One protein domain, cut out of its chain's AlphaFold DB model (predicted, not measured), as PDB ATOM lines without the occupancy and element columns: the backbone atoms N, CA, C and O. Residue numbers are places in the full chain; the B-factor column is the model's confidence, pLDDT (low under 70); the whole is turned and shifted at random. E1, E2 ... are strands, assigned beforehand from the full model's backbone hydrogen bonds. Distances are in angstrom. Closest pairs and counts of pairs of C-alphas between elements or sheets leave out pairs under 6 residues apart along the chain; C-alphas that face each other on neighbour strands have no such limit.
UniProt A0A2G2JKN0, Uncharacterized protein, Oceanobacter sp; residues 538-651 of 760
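What this domain is: This is residues 538 to 651 of the 760 residues of an uncharacterized protein of Oceanobacter sp (UniProt A0A2G2JKN0). Two twisted sheets stand face to face as a small sandwich: E1, E2, E5 and E10 make one, E4, E3, E6 and E9 the other. The hairpin E7 and E8 crosses one end of the second sheet as an arm, with residues 615 to 620 sticking out at its tip, while E2 and the far ends of E1 and E10 run on beyond the second sheet. The printed part has 114 residues, with ten named strands, E1 to E10 in order, and no named helix; its class is all strand. The first sheet is branched and mixed; the second has the order E4, E3, E6, E9 and is antiparallel. The whole is compact, with a radius of gyration of the C-alphas of 14.9 A, and spans 51 by 35 by 24 A.

How they stand to each other: E1, residues 538 to 549, forms an antiparallel hairpin with E2, residues 555 to 557, where N 547 and O 555 are 3.0 A apart. E2 runs on into E3, residues 560 to 565, at 67 degrees. E3 forms a hairpin with E4, residues 570 to 573, with N 563 and O 571 at 2.8 A. E5, residues 584 to 590, is antiparallel to E1, with N 541 and O 587 at 2.8 A, and lies on the same side of E1 as E2. Its closest C-alphas to E4 are those of Phe 587 and Phe 573, 5.5 A apart. E6, residues 595 to 601, is antiparallel to E3, with N 597 and O 564 at 2.8 A. E7, residues 608 to 612, and E8, residues 623 to 627, form a hairpin, with N 610 and O 625 at 2.8 A. The closest C-alphas of E7 and E3 are those of Val 609 and Gly 561, 6.3 A apart. E9, residues 631 to 636, is antiparallel to E6, with N 598 and O 633 at 2.8 A. E10, residues 643 to 650, is parallel to E1 on its other side, with N 646 and O 544 at 2.8 A. The sheets form a stack of sheets, face to face in turn: the strands of the sheet E1, E2, E5 and E10 stand at 34 degrees to those of the sheet E4, E3, E6 and E9, and the strands of the sheet E7 and E8 at 60 degrees to those of the sheet E4, E3, E6 and E9.

Where its parts are: E1 begins at C-alpha 538 (30.405, -12.886, -37.984) and is 36.8 A long. E5 is 20.1 A long, E6 19.5 A, and E3 and E9 16.6 A each. E10 is 22.6 A long and ends at C-alpha 650 (-1.600, -18.357, -52.266).

The domain as a whole: The C-alphas farthest apart are those of Ala 552 and Gly 618, 51.5 A. The printed part has no cut and no long link. The mean pLDDT of the printed part is 86.4; residues 611 to 623 are under 70.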
ATOM      1  N   VAL A 538      31.783 -12.688 -37.519       93.94
ATOM      2  CA  VAL A 538      30.405 -12.886 -37.984       93.94
ATOM      3  C   VAL A 538      29.577 -13.710 -37.009       93.94
ATOM      4  O   VAL A 538      30.080 -14.610 -36.334       93.94
ATOM      5  N   GLU A 539      28.277 -13.443 -36.994       94.19
ATOM      6  CA  GLU A 539      27.252 -14.300 -36.402       94.19
ATOM      7  C   GLU A 539      26.301 -14.833 -37.489       94.19
ATOM      8  O   GLU A 539      26.346 -14.415 -38.647       94.19
ATOM      9  N   PHE A 540      25.446 -15.796 -37.126       93.69
ATOM     10  CA  PHE A 540      24.557 -16.479 -38.067       93.69
ATOM     11  C   PHE A 540      23.084 -16.313 -37.705       93.69
ATOM     12  O   PHE A 540      22.667 -16.593 -36.579       93.69
ATOM     13  N   GLY A 541      22.291 -15.925 -38.699       95.25
ATOM     14  CA  GLY A 541      20.838 -15.921 -38.655       95.25
ATOM     15  C   GLY A 541      20.225 -17.114 -39.382       95.25
ATOM     16  O   GLY A 541      20.913 -17.912 -40.022       95.25
ATOM     17  N   GLN A 542      18.909 -17.254 -39.259       97.31
ATOM     18  CA  GLN A 542      18.131 -18.309 -39.903       97.31
ATOM     19  C   GLN A 542      16.991 -17.723 -40.721       97.31
ATOM     20  O   GLN A 542      16.331 -16.778 -40.294       97.31
ATOM     21  N   VAL A 543      16.712 -18.341 -41.863       97.38
ATOM     22  CA  VAL A 543      15.584 -17.987 -42.725       97.38
ATOM     23  C   VAL A 543      14.789 -19.234 -43.094       97.38
ATOM     24  O   VAL A 543      15.345 -20.290 -43.402       97.38
ATOM     25  N   THR A 544      13.465 -19.128 -43.049       97.12
ATOM     26  CA  THR A 544      12.558 -20.136 -43.603       97.12
ATOM     27  C   THR A 544      11.583 -19.488 -44.572       97.12
ATOM     28  O   THR A 544      11.059 -18.409 -44.298       97.12
ATOM     29  N   CYS A 545      11.335 -20.170 -45.688       96.44
ATOM     30  CA  CYS A 545      10.332 -19.806 -46.678       96.44
ATOM     31  C   CYS A 545       9.292 -20.931 -46.741       96.44
ATOM     32  O   CYS A 545       9.629 -22.100 -46.952       96.44
ATOM     33  N   PHE A 546       8.033 -20.594 -46.467       95.44
ATOM     34  CA  PHE A 546       6.930 -21.548 -46.348       95.44
ATOM     35  C   PHE A 546       5.705 -21.051 -47.106       95.44
ATOM     36  O   PHE A 546       5.328 -19.890 -46.966       95.44
ATOM     37  N   ALA A 547       5.058 -21.923 -47.877       94.94
ATOM     38  CA  ALA A 547       3.881 -21.531 -48.643       94.94
ATOM     39  C   ALA A 547       2.740 -22.547 -48.586       94.94
ATOM     40  O   ALA A 547       2.966 -23.762 -48.598       94.94
ATOM     41  N   THR A 548       1.509 -22.035 -48.556       95.00
ATOM     42  CA  THR A 548       0.251 -22.785 -48.677       95.00
ATOM     43  C   THR A 548      -0.460 -22.444 -49.982       95.00
ATOM     44  O   THR A 548      -0.340 -21.332 -50.487       95.00
ATOM     45  N   LEU A 549      -1.215 -23.412 -50.507       94.12
ATOM     46  CA  LEU A 549      -2.124 -23.237 -51.641       94.12
ATOM     47  C   LEU A 549      -3.553 -23.523 -51.169       94.12
ATOM     48  O   LEU A 549      -3.798 -24.596 -50.609       94.12
ATOM     49  N   ASP A 550      -4.478 -22.581 -51.355       92.38
ATOM     50  CA  ASP A 550      -5.892 -22.675 -50.947       92.38
ATOM     51  C   ASP A 550      -6.091 -23.082 -49.466       92.38
ATOM     52  O   ASP A 550      -7.019 -23.823 -49.112       92.38
ATOM     53  N   GLY A 551      -5.180 -22.668 -48.577       82.81
ATOM     54  CA  GLY A 551      -5.191 -23.061 -47.163       82.81
ATOM     55  C   GLY A 551      -4.959 -24.561 -46.898       82.81
ATOM     56  O   GLY A 551      -5.298 -25.057 -45.816       82.81
ATOM     57  N   ALA A 552      -4.413 -25.309 -47.866       85.81
ATOM     58  CA  ALA A 552      -4.018 -26.709 -47.712       85.81
ATOM     59  C   ALA A 552      -2.724 -26.873 -46.882       85.81
ATOM     60  O   ALA A 552      -2.166 -25.919 -46.344       85.81
ATOM     61  N   THR A 553      -2.233 -28.113 -46.747       83.06
ATOM     62  CA  THR A 553      -0.935 -28.381 -46.105       83.06
ATOM     63  C   THR A 553       0.185 -27.715 -46.905       83.06
ATOM     64  O   THR A 553       0.385 -28.069 -48.062       83.06
ATOM     65  N   GLY A 554       0.907 -26.781 -46.286       88.19
ATOM     66  CA  GLY A 554       2.003 -26.070 -46.940       88.19
ATOM     67  C   GLY A 554       3.325 -26.835 -46.974       88.19
ATOM     68  O   GLY A 554       3.484 -27.887 -46.346       88.19
ATOM     69  N   GLU A 555       4.281 -26.270 -47.700       94.19
ATOM     70  CA  GLU A 555       5.612 -26.821 -47.950       94.19
ATOM     71  C   GLU A 555       6.688 -25.765 -47.661       94.19
ATOM     72  O   GLU A 555       6.474 -24.574 -47.888       94.19
ATOM     73  N   TYR A 556       7.839 -26.210 -47.146       95.31
ATOM     74  CA  TYR A 556       9.039 -25.378 -47.054       95.31
ATOM     75  C   TYR A 556       9.851 -25.515 -48.339       95.31
ATOM     76  O   TYR A 556      10.089 -26.636 -48.789       95.31
ATOM     77  N   PHE A 557      10.313 -24.394 -48.878       94.12
ATOM     78  CA  PHE A 557      11.063 -24.320 -50.132       94.12
ATOM     79  C   PHE A 557      12.285 -23.401 -49.954       94.12
ATOM     80  O   PHE A 557      12.291 -22.581 -49.030       94.12
ATOM     81  N   PRO A 558      13.360 -23.577 -50.745       94.06
ATOM     82  CA  PRO A 558      14.532 -22.715 -50.652       94.06
ATOM     83  C   PRO A 558      14.219 -21.321 -51.206       94.06
ATOM     84  O   PRO A 558      13.404 -21.161 -52.110       94.06
ATOM     85  N   CYS A 559      14.883 -20.307 -50.670       93.25
ATOM     86  CA  CYS A 559      14.806 -18.938 -51.163       93.25
ATOM     87  C   CYS A 559      16.196 -18.309 -51.135       93.25
ATOM     88  O   CYS A 559      17.153 -18.909 -50.647       93.25
ATOM     89  N   GLU A 560      16.307 -17.115 -51.686       93.00
ATOM     90  CA  GLU A 560      17.550 -16.360 -51.758       93.00
ATOM     91  C   GLU A 560      17.326 -14.992 -51.127       93.00
ATOM     92  O   GLU A 560      16.191 -14.594 -50.849       93.00
ATOM     93  N   GLY A 561      18.392 -14.257 -50.858       92.69
ATOM     94  CA  GLY A 561      18.218 -12.913 -50.343       92.69
ATOM     95  C   GLY A 561      19.505 -12.199 -50.018       92.69
ATOM     96  O   GLY A 561      20.584 -12.791 -49.993       92.69
ATOM     97  N   VAL A 562      19.345 -10.909 -49.759       93.62
ATOM     98  CA  VAL A 562      20.421 -10.003 -49.370       93.62
ATOM     99  C   VAL A 562      20.207  -9.611 -47.917       93.62
ATOM    100  O   VAL A 562      19.099  -9.259 -47.508       93.62
ATOM    101  N   VAL A 563      21.272  -9.682 -47.129       94.31
ATOM    102  CA  VAL A 563      21.301  -9.234 -45.738       94.31
ATOM    103  C   VAL A 563      22.165  -7.992 -45.690       94.31
ATOM    104  O   VAL A 563      23.342  -8.054 -46.022       94.31
ATOM    105  N   THR A 564      21.575  -6.871 -45.293       93.19
ATOM    106  CA  THR A 564      22.287  -5.614 -45.051       93.19
ATOM    107  C   THR A 564      22.255  -5.309 -43.563       93.19
ATOM    108  O   THR A 564      21.169  -5.268 -42.978       93.19
ATOM    109  N   ASP A 565      23.406  -5.075 -42.948       92.06
ATOM    110  CA  ASP A 565      23.468  -4.616 -41.560       92.06
ATOM    111  C   ASP A 565      23.612  -3.089 -41.432       92.06
ATOM    112  O   ASP A 565      23.724  -2.350 -42.415       92.06
ATOM    113  N   ASP A 566      23.562  -2.583 -40.198       91.56
ATOM    114  CA  ASP A 566      23.701  -1.158 -39.883       91.56
ATOM    115  C   ASP A 566      25.138  -0.617 -39.993       91.56
ATOM    116  O   ASP A 566      25.357   0.583 -39.792       91.56
ATOM    117  N   LEU A 567      26.099  -1.471 -40.361       87.31
ATOM    118  CA  LEU A 567      27.471  -1.114 -40.724       87.31
ATOM    119  C   LEU A 567      27.665  -1.041 -42.248       87.31
ATOM    120  O   LEU A 567      28.739  -0.644 -42.698       87.31
ATOM    121  N   ILE A 568      26.590  -1.274 -43.017       82.50
ATOM    122  CA  ILE A 568      26.532  -1.225 -44.486       82.50
ATOM    123  C   ILE A 568      27.205  -2.457 -45.127       82.50
ATOM    124  O   ILE A 568      27.396  -2.492 -46.343       82.50
ATOM    125  N   ASP A 569      27.516  -3.500 -44.351       85.38
ATOM    126  CA  ASP A 569      27.961  -4.770 -44.923       85.38
ATOM    127  C   ASP A 569      26.777  -5.476 -45.589       85.38
ATOM    128  O   ASP A 569      25.645  -5.449 -45.091       85.38
ATOM    129  N   GLN A 570      27.041  -6.105 -46.735       87.31
ATOM    130  CA  GLN A 570      26.032  -6.821 -47.508       87.31
ATOM    131  C   GLN A 570      26.481  -8.244 -47.789       87.31
ATOM    132  O   GLN A 570      27.467  -8.467 -48.489       87.31
ATOM    133  N   THR A 571      25.715  -9.214 -47.303       88.94
ATOM    134  CA  THR A 571      25.901 -10.628 -47.633       88.94
ATOM    135  C   THR A 571      24.704 -11.170 -48.393       88.94
ATOM    136  O   THR A 571      23.631 -10.567 -48.432       88.94
ATOM    137  N   VAL A 572      24.890 -12.332 -49.012       90.25
ATOM    138  CA  VAL A 572      23.823 -13.057 -49.696       90.25
ATOM    139  C   VAL A 572      23.666 -14.444 -49.092       90.25
ATOM    140  O   VAL A 572      24.646 -15.055 -48.664       90.25
ATOM    141  N   PHE A 573      22.439 -14.952 -49.088       91.75
ATOM    142  CA  PHE A 573      22.170 -16.374 -48.912       91.75
ATOM    143  C   PHE A 573      21.469 -16.904 -50.158       91.75
ATOM    144  O   PHE A 573      20.669 -16.214 -50.792       91.75
ATOM    145  N   THR A 574      21.784 -18.141 -50.509       90.94
ATOM    146  CA  THR A 574      21.316 -18.808 -51.723       90.94
ATOM    147  C   THR A 574      20.587 -20.098 -51.370       90.94
ATOM    148  O   THR A 574      20.638 -20.582 -50.237       90.94
ATOM    149  N   ALA A 575      19.970 -20.736 -52.363       88.31
ATOM    150  CA  ALA A 575      19.356 -22.045 -52.176       88.31
ATOM    151  C   ALA A 575      20.325 -23.124 -51.643       88.31
ATOM    152  O   ALA A 575      19.883 -24.076 -50.994       88.31
ATOM    153  N   ALA A 576      21.633 -22.987 -51.889       88.81
ATOM    154  CA  ALA A 576      22.648 -23.927 -51.407       88.81
ATOM    155  C   ALA A 576      22.830 -23.890 -49.877       88.81
ATOM    156  O   ALA A 576      23.294 -24.873 -49.296       88.81
ATOM    157  N   ASP A 577      22.418 -22.799 -49.227       92.00
ATOM    158  CA  ASP A 577      22.539 -22.602 -47.780       92.00
ATOM    159  C   ASP A 577      21.382 -23.246 -46.994       92.00
ATOM    160  O   ASP A 577      21.392 -23.279 -45.759       92.00
ATOM    161  N   PHE A 578      20.378 -23.793 -47.692       94.50
ATOM    162  CA  PHE A 578      19.207 -24.429 -47.091       94.50
ATOM    163  C   PHE A 578      19.432 -25.916 -46.819       94.50
ATOM    164  O   PHE A 578      19.840 -26.694 -47.682       94.50
ATOM    165  N   SER A 579      19.087 -26.359 -45.610       94.69
ATOM    166  CA  SER A 579      19.146 -27.775 -45.237       94.69
ATOM    167  C   SER A 579      18.128 -28.141 -44.148       94.69
ATOM    168  O   SER A 579      17.478 -27.281 -43.560       94.69
ATOM    169  N   GLY A 580      17.970 -29.439 -43.871       93.50
ATOM    170  CA  GLY A 580      17.153 -29.930 -42.754       93.50
ATOM    171  C   GLY A 580      15.671 -30.183 -43.065       93.50
ATOM    172  O   GLY A 580      15.249 -30.239 -44.217       93.50
ATOM    173  N   ASN A 581      14.897 -30.443 -42.003       89.25
ATOM    174  CA  ASN A 581      13.439 -30.603 -42.032       89.25
ATOM    175  C   ASN A 581      12.837 -30.070 -40.704       89.25
ATOM    176  O   ASN A 581      12.992 -30.746 -39.678       89.25
ATOM    177  N   PRO A 582      12.178 -28.893 -40.683       91.25
ATOM    178  CA  PRO A 582      11.836 -28.063 -41.841       91.25
ATOM    179  C   PRO A 582      13.080 -27.531 -42.563       91.25
ATOM    180  O   PRO A 582      14.151 -27.455 -41.966       91.25
ATOM    181  N   LEU A 583      12.946 -27.244 -43.858       95.69
ATOM    182  CA  LEU A 583      14.039 -26.706 -44.664       95.69
ATOM    183  C   LEU A 583      14.359 -25.287 -44.165       95.69
ATOM    184  O   LEU A 583      13.466 -24.445 -44.082       95.69
ATOM    185  N   THR A 584      15.605 -25.041 -43.767       96.56
ATOM    186  CA  THR A 584      16.043 -23.782 -43.142       96.56
ATOM    187  C   THR A 584      17.361 -23.332 -43.755       96.56
ATOM    188  O   THR A 584      18.299 -24.127 -43.834       96.56
ATOM    189  N   GLY A 585      17.408 -22.073 -44.181       95.50
ATOM    190  CA  GLY A 585      18.602 -21.390 -44.661       95.50
ATOM    191  C   GLY A 585      19.353 -20.711 -43.525       95.50
ATOM    192  O   GLY A 585      18.768 -20.367 -42.493       95.50
ATOM    193  N   VAL A 586      20.652 -20.520 -43.724       94.50
ATOM    194  CA  VAL A 586      21.535 -19.794 -42.809       94.50
ATOM    195  C   VAL A 586      22.135 -18.613 -43.560       94.50
ATOM    196  O   VAL A 586      22.544 -18.763 -44.705       94.50
ATOM    197  N   PHE A 587      22.202 -17.454 -42.911       93.94
ATOM    198  CA  PHE A 587      22.880 -16.273 -43.444       93.94
ATOM    199  C   PHE A 587      23.836 -15.697 -42.401       93.94
ATOM    200  O   PHE A 587      23.599 -15.845 -41.200       93.94
ATOM    201  N   ALA A 588      24.916 -15.061 -42.849       92.44
ATOM    202  CA  ALA A 588      25.908 -14.438 -41.977       92.44
ATOM    203  C   ALA A 588      25.691 -12.921 -41.888       92.44
ATOM    204  O   ALA A 588      25.294 -12.297 -42.872       92.44
ATOM    205  N   TYR A 589      25.979 -12.335 -40.731       93.50
ATOM    206  CA  TYR A 589      25.968 -10.886 -40.503       93.50
ATOM    207  C   TYR A 589      27.119 -10.478 -39.572       93.50
ATOM    208  O   TYR A 589      27.681 -11.334 -38.882       93.50
ATOM    209  N   ASN A 590      27.489  -9.195 -39.563       92.56
ATOM    210  CA  ASN A 590      28.592  -8.687 -38.747       92.56
ATOM    211  C   ASN A 590      28.259  -8.807 -37.246       92.56
ATOM    212  O   ASN A 590      27.164  -8.434 -36.823       92.56
ATOM    213  N   ASP A 591      29.178  -9.316 -36.421       93.44
ATOM    214  CA  ASP A 591      28.921  -9.543 -34.986       93.44
ATOM    215  C   ASP A 591      28.672  -8.250 -34.186       93.44
ATOM    216  O   ASP A 591      28.058  -8.275 -33.115       93.44
ATOM    217  N   ALA A 592      29.122  -7.110 -34.713       92.25
ATOM    218  CA  ALA A 592      28.905  -5.793 -34.137       92.25
ATOM    219  C   ALA A 592      27.582  -5.142 -34.579       92.25
ATOM    220  O   ALA A 592      27.243  -4.069 -34.064       92.25
ATOM    221  N   ALA A 593      26.838  -5.764 -35.501       93.75
ATOM    222  CA  ALA A 593      25.569  -5.248 -35.994       93.75
ATOM    223  C   ALA A 593      24.513  -5.173 -34.883       93.75
ATOM    224  O   ALA A 593      24.415  -6.033 -34.003       93.75
ATOM    225  N   SER A 594      23.666  -4.149 -34.955       95.88
ATOM    226  CA  SER A 594      22.522  -3.981 -34.055       95.88
ATOM    227  C   SER A 594      21.176  -4.068 -34.773       95.88
ATOM    228  O   SER A 594      20.162  -4.375 -34.138       95.88
ATOM    229  N   VAL A 595      21.165  -3.861 -36.094       96.56
ATOM    230  CA  VAL A 595      19.972  -3.951 -36.942       96.56
ATOM    231  C   VAL A 595      20.312  -4.662 -38.247       96.56
ATOM    232  O   VAL A 595      21.322  -4.356 -38.868       96.56
ATOM    233  N   LEU A 596      19.434  -5.565 -38.690       96.81
ATOM    234  CA  LEU A 596      19.520  -6.216 -39.999       96.81
ATOM    235  C   LEU A 596      18.315  -5.847 -40.860       96.81
ATOM    236  O   LEU A 596      17.186  -5.840 -40.370       96.81
ATOM    237  N   THR A 597      18.547  -5.620 -42.146       96.19
ATOM    238  CA  THR A 597      17.527  -5.638 -43.197       96.19
ATOM    239  C   THR A 597      17.754  -6.880 -44.047       96.19
ATOM    240  O   THR A 597      18.795  -7.012 -44.681       96.19
ATOM    241  N   VAL A 598      16.798  -7.806 -44.041       96.12
ATOM    242  CA  VAL A 598      16.850  -9.047 -44.820       96.12
ATOM    243  C   VAL A 598      15.813  -8.964 -45.928       96.12
ATOM    244  O   VAL A 598      14.617  -8.961 -45.641       96.12
ATOM    245  N   GLN A 599      16.268  -8.896 -47.172       95.12
ATOM    246  CA  GLN A 599      15.414  -8.862 -48.357       95.12
ATOM    247  C   GLN A 599      15.320 -10.269 -48.937       95.12
ATOM    248  O   GLN A 599      16.320 -10.814 -49.405       95.12
ATOM    249  N   VAL A 600      14.138 -10.878 -48.869       94.75
ATOM    250  CA  VAL A 600      13.909 -12.260 -49.305       94.75
ATOM    251  C   VAL A 600      13.367 -12.280 -50.732       94.75
ATOM    252  O   VAL A 600      12.273 -11.783 -51.012       94.75
ATOM    253  N   ALA A 601      14.126 -12.907 -51.624       91.25
ATOM    254  CA  ALA A 601      13.806 -13.148 -53.023       91.25
ATOM    255  C   ALA A 601      13.460 -14.628 -53.241       91.25
ATOM    256  O   ALA A 601      14.125 -15.521 -52.707       91.25
ATOM    257  N   ASN A 602      12.389 -14.921 -53.977       90.19
ATOM    258  CA  ASN A 602      12.001 -16.302 -54.241       90.19
ATOM    259  C   ASN A 602      11.057 -16.465 -55.444       90.19
ATOM    260  O   ASN A 602      10.584 -15.515 -56.057       90.19
ATOM    261  N   ALA A 603      10.720 -17.718 -55.755       86.31
ATOM    262  CA  ALA A 603       9.869 -18.050 -56.893       86.31
ATOM    263  C   ALA A 603       8.433 -17.487 -56.823       86.31
ATOM    264  O   ALA A 603       7.822 -17.290 -57.869       86.31
ATOM    265  N   ILE A 604       7.882 -17.238 -55.627       88.19
ATOM    266  CA  ILE A 604       6.510 -16.732 -55.446       88.19
ATOM    267  C   ILE A 604       6.432 -15.250 -55.802       88.19
ATOM    268  O   ILE A 604       5.537 -14.859 -56.543       88.19
ATOM    269  N   ASN A 605       7.370 -14.433 -55.316       81.75
ATOM    270  CA  ASN A 605       7.450 -13.015 -55.689       81.75
ATOM    271  C   ASN A 605       8.197 -12.789 -57.019       81.75
ATOM    272  O   ASN A 605       8.305 -11.660 -57.495       81.75
ATOM    273  N   GLY A 606       8.677 -13.871 -57.642       78.25
ATOM    274  CA  GLY A 606       9.399 -13.831 -58.904       78.25
ATOM    275  C   GLY A 606      10.740 -13.122 -58.802       78.25
ATOM    276  O   GLY A 606      11.239 -12.700 -59.833       78.25
ATOM    277  N   ALA A 607      11.290 -12.945 -57.599       84.69
ATOM    278  CA  ALA A 607      12.556 -12.261 -57.406       84.69
ATOM    279  C   ALA A 607      13.736 -13.239 -57.344       84.69
ATOM    280  O   ALA A 607      13.612 -14.358 -56.843       84.69
ATOM    281  N   SER A 608      14.901 -12.785 -57.798       84.00
ATOM    282  CA  SER A 608      16.171 -13.507 -57.733       84.00
ATOM    283  C   SER A 608      17.317 -12.575 -57.349       84.00
ATOM    284  O   SER A 608      17.278 -11.371 -57.625       84.00
ATOM    285  N   VAL A 609      18.360 -13.137 -56.739       85.25
ATOM    286  CA  VAL A 609      19.591 -12.401 -56.427       85.25
ATOM    287  C   VAL A 609      20.627 -12.669 -57.516       85.25
ATOM    288  O   VAL A 609      20.927 -13.817 -57.830       85.25
ATOM    289  N   GLU A 610      21.200 -11.612 -58.088       79.12
ATOM    290  CA  GLU A 610      22.313 -11.694 -59.034       79.12
ATOM    291  C   GLU A 610      23.569 -11.065 -58.433       79.12
ATOM    292  O   GLU A 610      23.565  -9.912 -58.002       79.12
ATOM    293  N   VAL A 611      24.663 -11.827 -58.428       69.88
ATOM    294  CA  VAL A 611      25.972 -11.366 -57.952       69.88
ATOM    295  C   VAL A 611      26.911 -11.257 -59.145       69.88
ATOM    296  O   VAL A 611      27.316 -12.267 -59.723       69.88
ATOM    297  N   TYR A 612      27.271 -10.029 -59.513       64.19
ATOM    298  CA  TYR A 612      28.216  -9.764 -60.593       64.19
ATOM    299  C   TYR A 612      29.622  -9.631 -60.023       64.19
ATOM    300  O   TYR A 612      29.952  -8.631 -59.390       64.19
ATOM    301  N   ASN A 613      30.469 -10.624 -60.284       55.19
ATOM    302  CA  ASN A 613      31.893 -10.549 -59.979       55.19
ATOM    303  C   ASN A 613      32.611  -9.914 -61.170       55.19
ATOM    304  O   ASN A 613      32.897 -10.596 -62.153       55.19
ATOM    305  N   ASN A 614      32.885  -8.610 -61.106       48.16
ATOM    306  CA  ASN A 614      33.578  -7.912 -62.183       48.16
ATOM    307  C   ASN A 614      35.093  -8.183 -62.106       48.16
ATOM    308  O   ASN A 614      35.869  -7.381 -61.591       48.16
ATOM    309  N   GLY A 615      35.497  -9.379 -62.533       41.88
ATOM    310  CA  GLY A 615      36.889  -9.833 -62.492       41.88
ATOM    311  C   GLY A 615      37.822  -9.117 -63.475       41.88
ATOM    312  O   GLY A 615      39.033  -9.185 -63.286       41.88
ATOM    313  N   ASP A 616      37.284  -8.408 -64.473       37.41
ATOM    314  CA  ASP A 616      38.062  -7.905 -65.616       37.41
ATOM    315  C   ASP A 616      38.436  -6.411 -65.555       37.41
ATOM    316  O   ASP A 616      39.252  -5.969 -66.359       37.41
ATOM    317  N   ILE A 617      37.919  -5.623 -64.597       35.47
ATOM    318  CA  ILE A 617      38.224  -4.172 -64.506       35.47
ATOM    319  C   ILE A 617      39.007  -3.740 -63.260       35.47
ATOM    320  O   ILE A 617      39.185  -2.551 -63.025       35.47
ATOM    321  N   GLY A 618      39.489  -4.671 -62.437       38.00
ATOM    322  CA  GLY A 618      40.315  -4.330 -61.271       38.00
ATOM    323  C   GLY A 618      39.588  -3.600 -60.131       38.00
ATOM    324  O   GLY A 618      40.202  -3.384 -59.097       38.00
ATOM    325  N   GLU A 619      38.294  -3.280 -60.244       38.50
ATOM    326  CA  GLU A 619      37.574  -2.491 -59.228       38.50
ATOM    327  C   GLU A 619      37.185  -3.265 -57.957       38.50
ATOM    328  O   GLU A 619      36.748  -2.658 -56.982       38.50
ATOM    329  N   GLY A 620      37.363  -4.590 -57.909       42.34
ATOM    330  CA  GLY A 620      37.296  -5.379 -56.671       42.34
ATOM    331  C   GLY A 620      35.964  -5.370 -55.903       42.34
ATOM    332  O   GLY A 620      35.885  -6.034 -54.869       42.34
ATOM    333  N   GLN A 621      34.925  -4.672 -56.371       46.12
ATOM    334  CA  GLN A 621      33.590  -4.673 -55.777       46.12
ATOM    335  C   GLN A 621      32.640  -5.457 -56.679       46.12
ATOM    336  O   GLN A 621      32.330  -5.047 -57.795       46.12
ATOM    337  N   GLY A 622      32.205  -6.625 -56.203       55.12
ATOM    338  CA  GLY A 622      31.083  -7.321 -56.815       55.12
ATOM    339  C   GLY A 622      29.800  -6.540 -56.546       55.12
ATOM    340  O   GLY A 622      29.580  -6.090 -55.422       55.12
ATOM    341  N   PHE A 623      28.963  -6.357 -57.564       62.53
ATOM    342  CA  PHE A 623      27.664  -5.713 -57.386       62.53
ATOM    343  C   PHE A 623      26.607  -6.781 -57.108       62.53
ATOM    344  O   PHE A 623      26.484  -7.750 -57.863       62.53
ATOM    345  N   ILE A 624      25.850  -6.601 -56.025       74.69
ATOM    346  CA  ILE A 624      24.679  -7.418 -55.705       74.69
ATOM    347  C   ILE A 624      23.460  -6.675 -56.241       74.69
ATOM    348  O   ILE A 624      23.160  -5.563 -55.808       74.69
ATOM    349  N   PHE A 625      22.756  -7.290 -57.180       74.88
ATOM    350  CA  PHE A 625      21.478  -6.798 -57.668       74.88
ATOM    351  C   PHE A 625      20.379  -7.760 -57.259       74.88
ATOM    352  O   PHE A 625      20.533  -8.978 -57.324       74.88
ATOM    353  N   ILE A 626      19.242  -7.199 -56.865       78.31
ATOM    354  CA  ILE A 626      18.018  -7.969 -56.728       78.31
ATOM    355  C   ILE A 626      17.149  -7.658 -57.937       78.31
ATOM    356  O   ILE A 626      16.769  -6.510 -58.169       78.31
ATOM    357  N   ASN A 627      16.833  -8.691 -58.706       75.06
ATOM    358  CA  ASN A 627      15.854  -8.602 -59.773       75.06
ATOM    359  C   ASN A 627      14.516  -9.051 -59.208       75.06
ATOM    360  O   ASN A 627      14.389 -10.204 -58.830       75.06
ATOM    361  N   GLY A 628      13.525  -8.165 -59.139       73.94
ATOM    362  CA  GLY A 628      12.208  -8.521 -58.599       73.94
ATOM    363  C   GLY A 628      11.795  -7.645 -57.427       73.94
ATOM    364  O   GLY A 628      12.497  -6.705 -57.063       73.94
ATOM    365  N   VAL A 629      10.637  -7.961 -56.852       79.12
ATOM    366  CA  VAL A 629      10.141  -7.346 -55.616       79.12
ATOM    367  C   VAL A 629      10.386  -8.318 -54.467       79.12
ATOM    368  O   VAL A 629       9.975  -9.473 -54.549       79.12
ATOM    369  N   THR A 630      11.050  -7.864 -53.407       87.19
ATOM    370  CA  THR A 630      11.382  -8.687 -52.234       87.19
ATOM    371  C   THR A 630      10.433  -8.482 -51.070       87.19
ATOM    372  O   THR A 630       9.753  -7.463 -50.960       87.19
ATOM    373  N   ASP A 631      10.445  -9.454 -50.161       89.38
ATOM    374  CA  ASP A 631       9.905  -9.279 -48.819       89.38
ATOM    375  C   ASP A 631      11.009  -8.790 -47.882       89.38
ATOM    376  O   ASP A 631      11.987  -9.499 -47.633       89.38
ATOM    377  N   ASP A 632      10.840  -7.585 -47.348       93.69
ATOM    378  CA  ASP A 632      11.852  -6.931 -46.526       93.69
ATOM    379  C   ASP A 632      11.546  -7.097 -45.029       93.69
ATOM    380  O   ASP A 632      10.485  -6.710 -44.529       93.69
ATOM    381  N   PHE A 633      12.509  -7.637 -44.284       96.00
ATOM    382  CA  PHE A 633      12.427  -7.845 -42.840       96.00
ATOM    383  C   PHE A 633      13.462  -6.984 -42.126       96.00
ATOM    384  O   PHE A 633      14.658  -7.149 -42.341       96.00
ATOM    385  N   ILE A 634      13.015  -6.112 -41.222       96.19
ATOM    386  CA  ILE A 634      13.906  -5.328 -40.358       96.19
ATOM    387  C   ILE A 634      13.947  -5.977 -38.971       96.19
ATOM    388  O   ILE A 634      12.914  -6.096 -38.307       96.19
ATOM    389  N   ILE A 635      15.135  -6.390 -38.529       96.56
ATOM    390  CA  ILE A 635      15.368  -7.086 -37.259       96.56
ATOM    391  C   ILE A 635      16.218  -6.200 -36.349       96.56
ATOM    392  O   ILE A 635      17.341  -5.863 -36.699       96.56
ATOM    393  N   ASP A 636      15.710  -5.875 -35.160       95.88
ATOM    394  CA  ASP A 636      16.505  -5.283 -34.076       95.88
ATOM    395  C   ASP A 636      17.104  -6.406 -33.215       95.88
ATOM    396  O   ASP A 636      16.396  -7.074 -32.444       95.88
ATOM    397  N   LEU A 637      18.416  -6.613 -33.356       95.62
ATOM    398  CA  LEU A 637      19.159  -7.702 -32.715       95.62
ATOM    399  C   LEU A 637      19.237  -7.552 -31.188       95.62
ATOM    400  O   LEU A 637      19.496  -8.523 -30.474       95.62
ATOM    401  N   ASN A 638      18.937  -6.366 -30.645       92.75
ATOM    402  CA  ASN A 638      18.924  -6.149 -29.195       92.75
ATOM    403  C   ASN A 638      17.719  -6.799 -28.502       92.75
ATOM    404  O   ASN A 638      17.723  -6.968 -27.277       92.75
ATOM    405  N   ILE A 639      16.661  -7.114 -29.255       93.44
ATOM    406  CA  ILE A 639      15.384  -7.590 -28.704       93.44
ATOM    407  C   ILE A 639      14.881  -8.887 -29.341       93.44
ATOM    408  O   ILE A 639      14.002  -9.532 -28.760       93.44
ATOM    409  N   ALA A 640      15.419  -9.286 -30.495       91.75
ATOM    410  CA  ALA A 640      15.044 -10.506 -31.198       91.75
ATOM    411  C   ALA A 640      16.277 -11.198 -31.805       91.75
ATOM    412  O   ALA A 640      17.214 -10.521 -32.216       91.75
ATOM    413  N   PRO A 641      16.289 -12.541 -31.883       93.69
ATOM    414  CA  PRO A 641      17.321 -13.245 -32.638       93.69
ATOM    415  C   PRO A 641      17.166 -12.979 -34.144       93.69
ATOM    416  O   PRO A 641      16.058 -12.704 -34.611       93.69
ATOM    417  N   ALA A 642      18.252 -13.142 -34.905       96.19
ATOM    418  CA  ALA A 642      18.273 -13.050 -36.365       96.19
ATOM    419  C   ALA A 642      17.505 -14.217 -37.022       96.19
ATOM    420  O   ALA A 642      18.096 -15.172 -37.519       96.19
ATOM    421  N   VAL A 643      16.171 -14.185 -36.970       96.62
ATOM    422  CA  VAL A 643      15.294 -15.227 -37.522       96.62
ATOM    423  C   VAL A 643      14.233 -14.601 -38.420       96.62
ATOM    424  O   VAL A 643      13.423 -13.796 -37.960       96.62
ATOM    425  N   VAL A 644      14.200 -15.031 -39.681       97.25
ATOM    426  CA  VAL A 644      13.211 -14.643 -40.694       97.25
ATOM    427  C   VAL A 644      12.298 -15.824 -41.006       97.25
ATOM    428  O   VAL A 644      12.757 -16.924 -41.307       97.25
ATOM    429  N   ASN A 645      10.988 -15.588 -40.962       95.56
ATOM    430  CA  ASN A 645       9.977 -16.560 -41.370       95.56
ATOM    431  C   ASN A 645       9.097 -15.921 -42.447       95.56
ATOM    432  O   ASN A 645       8.129 -15.229 -42.123       95.56
ATOM    433  N   ALA A 646       9.449 -16.139 -43.710       95.06
ATOM    434  CA  ALA A 646       8.671 -15.689 -44.852       95.06
ATOM    435  C   ALA A 646       7.560 -16.707 -45.139       95.06
ATOM    436  O   ALA A 646       7.818 -17.889 -45.381       95.06
ATOM    437  N   THR A 647       6.308 -16.259 -45.057       94.25
ATOM    438  CA  THR A 647       5.135 -17.123 -45.218       94.25
ATOM    439  C   THR A 647       4.197 -16.580 -46.277       94.25
ATOM    440  O   THR A 647       3.796 -15.422 -46.191       94.25
ATOM    441  N   TYR A 648       3.779 -17.447 -47.192       93.00
ATOM    442  CA  TYR A 648       2.919 -17.103 -48.319       93.00
ATOM    443  C   TYR A 648       1.651 -17.954 -48.287       93.00
ATOM    444  O   TYR A 648       1.729 -19.174 -48.163       93.00
ATOM    445  N   ASP A 649       0.484 -17.324 -48.404       92.94
ATOM    446  CA  ASP A 649      -0.795 -18.024 -48.551       92.94
ATOM    447  C   ASP A 649      -1.384 -17.657 -49.909       92.94
ATOM    448  O   ASP A 649      -1.821 -16.524 -50.108       92.94
ATOM    449  N   ILE A 650      -1.291 -18.589 -50.856       93.88
ATOM    450  CA  ILE A 650      -1.600 -18.357 -52.266       93.88
ATOM    451  C   ILE A 650      -2.955 -18.977 -52.604       93.88
ATOM    452  O   ILE A 650      -3.223 -20.133 -52.263       93.88
ATOM    453  N   ASP A 651      -3.809 -18.219 -53.289       93.25
ATOM    454  CA  ASP A 651      -5.036 -18.740 -53.892       93.25
ATOM    455  C   ASP A 651      -4.695 -19.331 -55.267       93.25
ATOM    456  O   ASP A 651      -3.950 -18.740 -56.052       93.25
TER     457      ASP A 651